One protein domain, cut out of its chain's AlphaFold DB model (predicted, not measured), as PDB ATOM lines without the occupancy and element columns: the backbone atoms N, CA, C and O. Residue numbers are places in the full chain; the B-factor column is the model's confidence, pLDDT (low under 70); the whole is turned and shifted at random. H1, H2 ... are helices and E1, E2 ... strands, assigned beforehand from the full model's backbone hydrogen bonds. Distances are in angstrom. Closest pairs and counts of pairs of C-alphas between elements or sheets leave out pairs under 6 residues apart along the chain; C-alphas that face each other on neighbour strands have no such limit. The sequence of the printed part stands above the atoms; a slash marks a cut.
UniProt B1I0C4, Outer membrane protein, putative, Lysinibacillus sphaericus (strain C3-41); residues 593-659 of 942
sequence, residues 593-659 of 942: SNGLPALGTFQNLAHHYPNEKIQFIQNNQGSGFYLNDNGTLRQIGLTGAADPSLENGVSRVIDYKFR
ATOM      1  N   SER A 593     374.335 468.355 875.662       74.19
ATOM      2  CA  SER A 593     373.635 467.247 874.987       74.19
ATOM      3  C   SER A 593     372.878 467.653 873.710       74.19
ATOM      4  O   SER A 593     372.693 466.819 872.828       74.19
ATOM      5  N   ASN A 594     372.517 468.933 873.563       80.50
ATOM      6  CA  ASN A 594     371.858 469.500 872.382       80.50
ATOM      7  C   ASN A 594     372.853 470.147 871.388       80.50
ATOM      8  O   ASN A 594     372.443 470.878 870.490       80.50
ATOM      9  N   GLY A 595     374.162 469.947 871.571       79.56
ATOM     10  CA  GLY A 595     375.234 470.529 870.754       79.56
ATOM     11  C   GLY A 595     375.512 472.022 870.993       79.56
ATOM     12  O   GLY A 595     376.455 472.564 870.414       79.56
ATOM     13  N   LEU A 596     374.729 472.692 871.844       80.88
ATOM     14  CA  LEU A 596     374.833 474.130 872.102       80.88
ATOM     15  C   LEU A 596     375.955 474.435 873.109       80.88
ATOM     16  O   LEU A 596     376.121 473.692 874.079       80.88
ATOM     17  N   PRO A 597     376.711 475.533 872.932       78.31
ATOM     18  CA  PRO A 597     377.769 475.905 873.860       78.31
ATOM     19  C   PRO A 597     377.180 476.357 875.207       78.31
ATOM     20  O   PRO A 597     376.448 477.342 875.287       78.31
ATOM     21  N   ALA A 598     377.545 475.657 876.277       79.88
ATOM     22  CA  ALA A 598     377.180 475.944 877.657       79.88
ATOM     23  C   ALA A 598     378.424 476.305 878.485       79.88
ATOM     24  O   ALA A 598     379.517 475.783 878.258       79.88
ATOM     25  N   LEU A 599     378.264 477.205 879.460       75.94
ATOM     26  CA  LEU A 599     379.341 477.609 880.372       75.94
ATOM     27  C   LEU A 599     379.861 476.411 881.183       75.94
ATOM     28  O   LEU A 599     379.075 475.569 881.617       75.94
ATOM     29  N   GLY A 600     381.171 476.364 881.441       72.44
ATOM     30  CA  GLY A 600     381.827 475.335 882.260       72.44
ATOM     31  C   GLY A 600     381.533 475.452 883.762       72.44
ATOM     32  O   GLY A 600     382.446 475.671 884.554       72.44
ATOM     33  N   THR A 601     380.262 475.349 884.155       81.06
ATOM     34  CA  THR A 601     379.833 475.238 885.557       81.06
ATOM     35  C   THR A 601     380.130 473.842 886.105       81.06
ATOM     36  O   THR A 601     380.226 472.876 885.345       81.06
ATOM     37  N   PHE A 602     380.218 473.697 887.431       81.06
ATOM     38  CA  PHE A 602     380.396 472.383 888.062       81.06
ATOM     39  C   PHE A 602     379.269 471.397 887.717       81.06
ATOM     40  O   PHE A 602     379.534 470.213 887.547       81.06
ATOM     41  N   GLN A 603     378.035 471.879 887.545       81.75
ATOM     42  CA  GLN A 603     376.891 471.070 887.120       81.75
ATOM     43  C   GLN A 603     377.069 470.543 885.688       81.75
ATOM     44  O   GLN A 603     376.848 469.360 885.439       81.75
ATOM     45  N   ASN A 604     377.527 471.386 884.757       82.75
ATOM     46  CA  ASN A 604     377.758 470.973 883.372       82.75
ATOM     47  C   ASN A 604     378.966 470.030 883.263       82.75
ATOM     48  O   ASN A 604     378.907 469.040 882.539       82.75
ATOM     49  N   LEU A 605     380.028 470.273 884.039       85.50
ATOM     50  CA  LEU A 605     381.162 469.351 884.159       85.50
ATOM     51  C   LEU A 605     380.737 467.987 884.731       85.50
ATOM     52  O   LEU A 605     381.164 466.956 884.215       85.50
ATOM     53  N   ALA A 606     379.854 467.969 885.734       87.56
ATOM     54  CA  ALA A 606     379.305 466.738 886.302       87.56
ATOM     55  C   ALA A 606     378.396 465.969 885.336       87.56
ATOM     56  O   ALA A 606     378.369 464.740 885.364       87.56
ATOM     57  N   HIS A 607     377.676 466.680 884.466       85.56
ATOM     58  CA  HIS A 607     376.857 466.077 883.419       85.56
ATOM     59  C   HIS A 607     377.701 465.507 882.265       85.56
ATOM     60  O   HIS A 607     377.345 464.472 881.709       85.56
ATOM     61  N   HIS A 608     378.830 466.142 881.923       87.00
ATOM     62  CA  HIS A 608     379.727 465.681 880.855       87.00
ATOM     63  C   HIS A 608     380.722 464.596 881.276       87.00
ATOM     64  O   HIS A 608     381.099 463.781 880.437       87.00
ATOM     65  N   TYR A 609     381.141 464.571 882.544       91.62
ATOM     66  CA  TYR A 609     382.127 463.617 883.065       91.62
ATOM     67  C   TYR A 609     381.627 462.879 884.329       91.62
ATOM     68  O   TYR A 609     382.283 462.927 885.376       91.62
ATOM     69  N   PRO A 610     380.456 462.211 884.281       91.12
ATOM     70  CA  PRO A 610     379.894 461.507 885.430       91.12
ATOM     71  C   PRO A 610     380.734 460.276 885.796       91.12
ATOM     72  O   PRO A 610     381.055 459.447 884.952       91.12
ATOM     73  N   ASN A 611     381.047 460.133 887.083       90.00
ATOM     74  CA  ASN A 611     381.884 459.088 887.695       90.00
ATOM     75  C   ASN A 611     383.359 459.048 887.239       90.00
ATOM     76  O   ASN A 611     384.125 458.220 887.744       90.00
ATOM     77  N   GLU A 612     383.768 459.948 886.344       93.94
ATOM     78  CA  GLU A 612     385.118 460.004 885.785       93.94
ATOM     79  C   GLU A 612     386.203 460.330 886.815       93.94
ATOM     80  O   GLU A 612     385.966 461.000 887.825       93.94
ATOM     81  N   LYS A 613     387.434 459.882 886.531       93.56
ATOM     82  CA  LYS A 613     388.618 460.237 887.327       93.56
ATOM     83  C   LYS A 613     389.103 461.630 886.939       93.56
ATOM     84  O   LYS A 613     389.747 461.813 885.907       93.56
ATOM     85  N   ILE A 614     388.821 462.603 887.794       94.44
ATOM     86  CA  ILE A 614     389.238 463.992 887.623       94.44
ATOM     87  C   ILE A 614     390.236 464.338 888.726       94.44
ATOM     88  O   ILE A 614     390.211 463.777 889.816       94.44
ATOM     89  N   GLN A 615     391.148 465.254 888.441       96.12
ATOM     90  CA  GLN A 615     392.152 465.723 889.380       96.12
ATOM     91  C   GLN A 615     392.125 467.243 889.419       96.12
ATOM     92  O   GLN A 615     392.308 467.903 888.396       96.12
ATOM     93  N   PHE A 616     391.896 467.814 890.601       94.62
ATOM     94  CA  PHE A 616     392.211 469.214 890.838       94.62
ATOM     95  C   PHE A 616     393.712 469.318 891.103       94.62
ATOM     96  O   PHE A 616     394.213 468.785 892.093       94.62
ATOM     97  N   ILE A 617     394.431 469.973 890.197       95.06
ATOM     98  CA  ILE A 617     395.883 470.131 890.260       95.06
ATOM     99  C   ILE A 617     396.187 471.607 890.495       95.06
ATOM    100  O   ILE A 617     395.741 472.459 889.728       95.06
ATOM    101  N   GLN A 618     396.955 471.915 891.538       94.75
ATOM    102  CA  GLN A 618     397.446 473.258 891.847       94.75
ATOM    103  C   GLN A 618     398.972 473.255 891.928       94.75
ATOM    104  O   GLN A 618     399.558 472.482 892.680       94.75
ATOM    105  N   ASN A 619     399.611 474.150 891.180       94.12
ATOM    106  CA  ASN A 619     401.059 474.355 891.165       94.12
ATOM    107  C   ASN A 619     401.387 475.852 891.316       94.12
ATOM    108  O   ASN A 619     400.506 476.659 891.617       94.12
ATOM    109  N   ASN A 620     402.649 476.243 891.111       87.00
ATOM    110  CA  ASN A 620     403.097 477.635 891.247       87.00
ATOM    111  C   ASN A 620     402.922 478.522 889.992       87.00
ATOM    112  O   ASN A 620     403.447 479.639 889.936       87.00
ATOM    113  N   GLN A 621     402.155 478.051 889.002       83.12
ATOM    114  CA  GLN A 621     401.761 478.800 887.799       83.12
ATOM    115  C   GLN A 621     400.235 478.971 887.660       83.12
ATOM    116  O   GLN A 621     399.788 480.000 887.145       83.12
ATOM    117  N   GLY A 622     399.446 478.007 888.156       88.38
ATOM    118  CA  GLY A 622     397.982 478.055 888.228       88.38
ATOM    119  C   GLY A 622     397.379 476.887 889.022       88.38
ATOM    120  O   GLY A 622     398.096 476.062 889.592       88.38
ATOM    121  N   SER A 623     396.052 476.800 889.032       92.25
ATOM    122  CA  SER A 623     395.305 475.588 889.404       92.25
ATOM    123  C   SER A 623     394.252 475.246 888.356       92.25
ATOM    124  O   SER A 623     393.882 476.112 887.575       92.25
ATOM    125  N   GLY A 624     393.755 474.012 888.314       91.94
ATOM    126  CA  GLY A 624     392.690 473.628 887.388       91.94
ATOM    127  C   GLY A 624     392.196 472.202 887.593       91.94
ATOM    128  O   GLY A 624     392.825 471.409 888.290       91.94
ATOM    129  N   PHE A 625     391.065 471.875 886.968       92.81
ATOM    130  CA  PHE A 625     390.546 470.507 886.904       92.81
ATOM    131  C   PHE A 625     391.037 469.818 885.630       92.81
ATOM    132  O   PHE A 625     390.939 470.390 884.542       92.81
ATOM    133  N   TYR A 626     391.529 468.590 885.769       94.06
ATOM    134  CA  TYR A 626     392.074 467.760 884.699       94.06
ATOM    135  C   TYR A 626     391.352 466.413 884.677       94.06
ATOM    136  O   TYR A 626     391.261 465.748 885.703       94.06
ATOM    137  N   LEU A 627     390.849 465.997 883.518       94.50
ATOM    138  CA  LEU A 627     390.376 464.635 883.290       94.50
ATOM    139  C   LEU A 627     391.585 463.715 883.088       94.50
ATOM    140  O   LEU A 627     392.472 464.046 882.298       94.50
ATOM    141  N   ASN A 628     391.611 462.568 883.767       94.19
ATOM    142  CA  ASN A 628     392.612 461.526 883.553       94.19
ATOM    143  C   ASN A 628     392.131 460.560 882.457       94.19
ATOM    144  O   ASN A 628     391.561 459.506 882.732       94.19
ATOM    145  N   ASP A 629     392.347 460.963 881.206       91.62
ATOM    146  CA  ASP A 629     391.999 460.204 880.009       91.62
ATOM    147  C   ASP A 629     393.140 459.219 879.700       91.62
ATOM    148  O   ASP A 629     394.178 459.587 879.142       91.62
ATOM    149  N   ASN A 630     392.978 457.971 880.151       90.75
ATOM    150  CA  ASN A 630     393.913 456.861 879.921       90.75
ATOM    151  C   ASN A 630     395.373 457.149 880.345       90.75
ATOM    152  O   ASN A 630     396.324 456.722 879.692       90.75
ATOM    153  N   GLY A 631     395.562 457.878 881.452       88.62
ATOM    154  CA  GLY A 631     396.878 458.297 881.953       88.62
ATOM    155  C   GLY A 631     397.347 459.659 881.430       88.62
ATOM    156  O   GLY A 631     398.341 460.188 881.928       88.62
ATOM    157  N   THR A 632     396.633 460.263 880.475       90.38
ATOM    158  CA  THR A 632     396.891 461.632 880.006       90.38
ATOM    159  C   THR A 632     395.986 462.631 880.728       90.38
ATOM    160  O   THR A 632     394.779 462.432 880.852       90.38
ATOM    161  N   LEU A 633     396.564 463.723 881.236       90.94
ATOM    162  CA  LEU A 633     395.832 464.735 882.005       90.94
ATOM    163  C   LEU A 633     395.372 465.881 881.095       90.94
ATOM    164  O   LEU A 633     396.134 466.802 880.800       90.94
ATOM    165  N   ARG A 634     394.107 465.841 880.660       88.88
ATOM    166  CA  ARG A 634     393.487 466.884 879.825       88.88
ATOM    167  C   ARG A 634     392.765 467.907 880.699       88.88
ATOM    168  O   ARG A 634     391.827 467.551 881.403       88.88
ATOM    169  N   GLN A 635     393.153 469.181 880.634       87.69
ATOM    170  CA  GLN A 635     392.467 470.241 881.384       87.69
ATOM    171  C   GLN A 635     391.006 470.396 880.917       87.69
ATOM    172  O   GLN A 635     390.743 470.478 879.717       87.69
ATOM    173  N   ILE A 636     390.073 470.450 881.870       87.75
ATOM    174  CA  ILE A 636     388.619 470.593 881.663       87.75
ATOM    175  C   ILE A 636     387.998 471.761 882.453       87.75
ATOM    176  O   ILE A 636     386.796 471.975 882.377       87.75
ATOM    177  N   GLY A 637     388.775 472.531 883.222       82.88
ATOM    178  CA  GLY A 637     388.271 473.683 883.986       82.88
ATOM    179  C   GLY A 637     389.159 474.923 883.872       82.88
ATOM    180  O   GLY A 637     390.248 474.855 883.296       82.88
ATOM    181  N   LEU A 638     388.708 476.049 884.446       79.06
ATOM    182  CA  LEU A 638     389.479 477.301 884.478       79.06
ATOM    183  C   LEU A 638     390.885 477.057 885.015       79.06
ATOM    184  O   LEU A 638     391.054 476.367 886.021       79.06
ATOM    185  N   THR A 639     391.863 477.736 884.415       81.88
ATOM    186  CA  THR A 639     393.110 478.025 885.118       81.88
ATOM    187  C   THR A 639     392.804 479.049 886.211       81.88
ATOM    188  O   THR A 639     392.640 480.235 885.929       81.88
ATOM    189  N   GLY A 640     392.651 478.571 887.442       83.56
ATOM    190  CA  GLY A 640     392.511 479.374 888.650       83.56
ATOM    191  C   GLY A 640     393.860 479.712 889.289       83.56
ATOM    192  O   GLY A 640     394.932 479.561 888.693       83.56
ATOM    193  N   ALA A 641     393.804 480.157 890.543       80.12
ATOM    194  CA  ALA A 641     394.959 480.652 891.277       80.12
ATOM    195  C   ALA A 641     396.067 479.608 891.475       80.12
ATOM    196  O   ALA A 641     395.820 478.495 891.951       80.12
ATOM    197  N   ALA A 642     397.302 480.002 891.168       83.50
ATOM    198  CA  ALA A 642     398.482 479.261 891.587       83.50
ATOM    199  C   ALA A 642     398.672 479.364 893.103       83.50
ATOM    200  O   ALA A 642     398.289 480.366 893.708       83.50
ATOM    201  N   ASP A 643     399.357 478.382 893.684       87.94
ATOM    202  CA  ASP A 643     399.990 478.559 894.987       87.94
ATOM    203  C   ASP A 643     401.490 478.847 894.784       87.94
ATOM    204  O   ASP A 643     402.263 477.928 894.495       87.94
ATOM    205  N   PRO A 644     401.937 480.110 894.926       79.94
ATOM    206  CA  PRO A 644     403.331 480.483 894.719       79.94
ATOM    207  C   PRO A 644     404.261 480.056 895.873       79.94
ATOM    208  O   PRO A 644     405.461 480.319 895.792       79.94
ATOM    209  N   SER A 645     403.744 479.408 896.930       83.94
ATOM    210  CA  SER A 645     404.563 478.726 897.944       83.94
ATOM    211  C   SER A 645     405.095 477.365 897.477       83.94
ATOM    212  O   SER A 645     406.047 476.854 898.065       83.94
ATOM    213  N   LEU A 646     404.526 476.790 896.409       85.31
ATOM    214  CA  LEU A 646     404.999 475.531 895.834       85.31
ATOM    215  C   LEU A 646     406.299 475.730 895.034       85.31
ATOM    216  O   LEU A 646     406.495 476.728 894.326       85.31
ATOM    217  N   GLU A 647     407.200 474.754 895.130       86.50
ATOM    218  CA  GLU A 647     408.452 474.754 894.374       86.50
ATOM    219  C   GLU A 647     408.219 474.475 892.878       86.50
ATOM    220  O   GLU A 647     407.181 473.955 892.465       86.50
ATOM    221  N   ASN A 648     409.186 474.847 892.036       82.88
ATOM    222  CA  ASN A 648     409.064 474.697 890.584       82.88
ATOM    223  C   ASN A 648     408.970 473.210 890.202       82.88
ATOM    224  O   ASN A 648     409.938 472.472 890.356       82.88
ATOM    225  N   GLY A 649     407.812 472.790 889.684       85.31
ATOM    226  CA  GLY A 649     407.511 471.394 889.337       85.31
ATOM    227  C   GLY A 649     406.699 470.638 890.396       85.31
ATOM    228  O   GLY A 649     406.103 469.613 890.076       85.31
ATOM    229  N   VAL A 650     406.587 471.161 891.622       92.81
ATOM    230  CA  VAL A 650     405.721 470.581 892.658       92.81
ATOM    231  C   VAL A 650     404.273 471.005 892.414       92.81
ATOM    232  O   VAL A 650     403.976 472.181 892.199       92.81
ATOM    233  N   SER A 651     403.363 470.034 892.472       93.69
ATOM    234  CA  SER A 651     401.919 470.244 892.353       93.69
ATOM    235  C   SER A 651     401.198 469.528 893.492       93.69
ATOM    236  O   SER A 651     401.505 468.373 893.778       93.69
ATOM    237  N   ARG A 652     400.212 470.178 894.119       94.50
ATOM    238  CA  ARG A 652     399.198 469.472 894.913       94.50
ATOM    239  C   ARG A 652     398.175 468.881 893.954       94.50
ATOM    240  O   ARG A 652     397.708 469.580 893.058       94.50
ATOM    241  N   VAL A 653     397.833 467.615 894.158       95.94
ATOM    242  CA  VAL A 653     396.827 466.886 893.382       95.94
ATOM    243  C   VAL A 653     395.753 466.411 894.349       95.94
ATOM    244  O   VAL A 653     396.072 465.809 895.373       95.94
ATOM    245  N   ILE A 654     394.495 466.703 894.040       94.94
ATOM    246  CA  ILE A 654     393.326 466.219 894.773       94.94
ATOM    247  C   ILE A 654     392.477 465.429 893.780       94.94
ATOM    248  O   ILE A 654     391.929 466.008 892.838       94.94
ATOM    249  N   ASP A 655     392.381 464.114 893.979       94.69
ATOM    250  CA  ASP A 655     391.458 463.275 893.217       94.69
ATOM    251  C   ASP A 655     390.015 463.708 893.499       94.69
ATOM    252  O   ASP A 655     389.587 463.849 894.646       94.69
ATOM    253  N   TYR A 656     389.257 463.910 892.430       91.00
ATOM    254  CA  TYR A 656     387.874 464.350 892.448       91.00
ATOM    255  C   TYR A 656     387.055 463.472 891.500       91.00
ATOM    256  O   TYR A 656     387.527 463.045 890.447       91.00
ATOM    257  N   LYS A 657     385.800 463.204 891.854       89.69
ATOM    258  CA  LYS A 657     384.854 462.523 890.967       89.69
ATOM    259  C   LYS A 657     383.537 463.267 891.000       89.69
ATOM    260  O   LYS A 657     382.948 463.419 892.069       89.69
ATOM    261  N   PHE A 658     383.050 463.689 889.839       86.31
ATOM    262  CA  PHE A 658     381.652 464.081 889.748       86.31
ATOM    263  C   PHE A 658     380.788 462.838 889.921       86.31
ATOM    264  O   PHE A 658     381.008 461.825 889.264       86.31
ATOM    265  N   ARG A 659     379.806 462.897 890.817       80.06
ATOM    266  CA  ARG A 659     378.824 461.823 890.970       80.06
ATOM    267  C   ARG A 659     377.820 461.922 889.822       80.06
ATOM    268  O   ARG A 659     377.413 463.030 889.476       80.06
TER     269      ARG A 659
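Overview. This is residues 593 to 659 of the 942 residues of the protein "Outer membrane protein, putative" of Lysinibacillus sphaericus (strain C3-41) (UniProt B1I0C4). A strongly twisted sheet of four antiparallel strands makes the body; short helix H1 lies off one end, where residues 594 to 599 stick out, and the link 636 to 651 loops to the other end. Of 67 printed residues, under half are in named elements, H1, E1, E2, E3, E4 along the chain: mixed, sheet order E3 E2 E1 E4. It is only just compact, close to loose, radius of gyration of the C-alphas 13.0 A, spans 43 by 23 by 18 A.

Along the chain. Find C-alpha 602 at (380.396, 472.383, 888.062), where H1 begins, residues 602 to 608. E1 is 614 to 618, E2 623 to 629, 18.3 A long, E3 632 to 635; E4, 652 to 656, ends at (387.874, 464.350, 892.448).

Arrangement. E1 E2 E3 form a meander, each strand the antiparallel neighbour of the one before: see N 615 and O 626, 2.8 A, and N 627 and O 634, 2.8 A. E4 beside E1, N 616 to O 654 2.9 A, closes a Greek key, first strand neighbouring fourth. H1, every O i to N i+4 pair within hydrogen-bond range, is not on the sheet.

Size, cuts and confidence. C-alphas 594 and 647, the farthest apart, are 43.0 A apart. The printed part has no cut; E3 to E4 is a long link; no printed residue is under 70 in pLDDT.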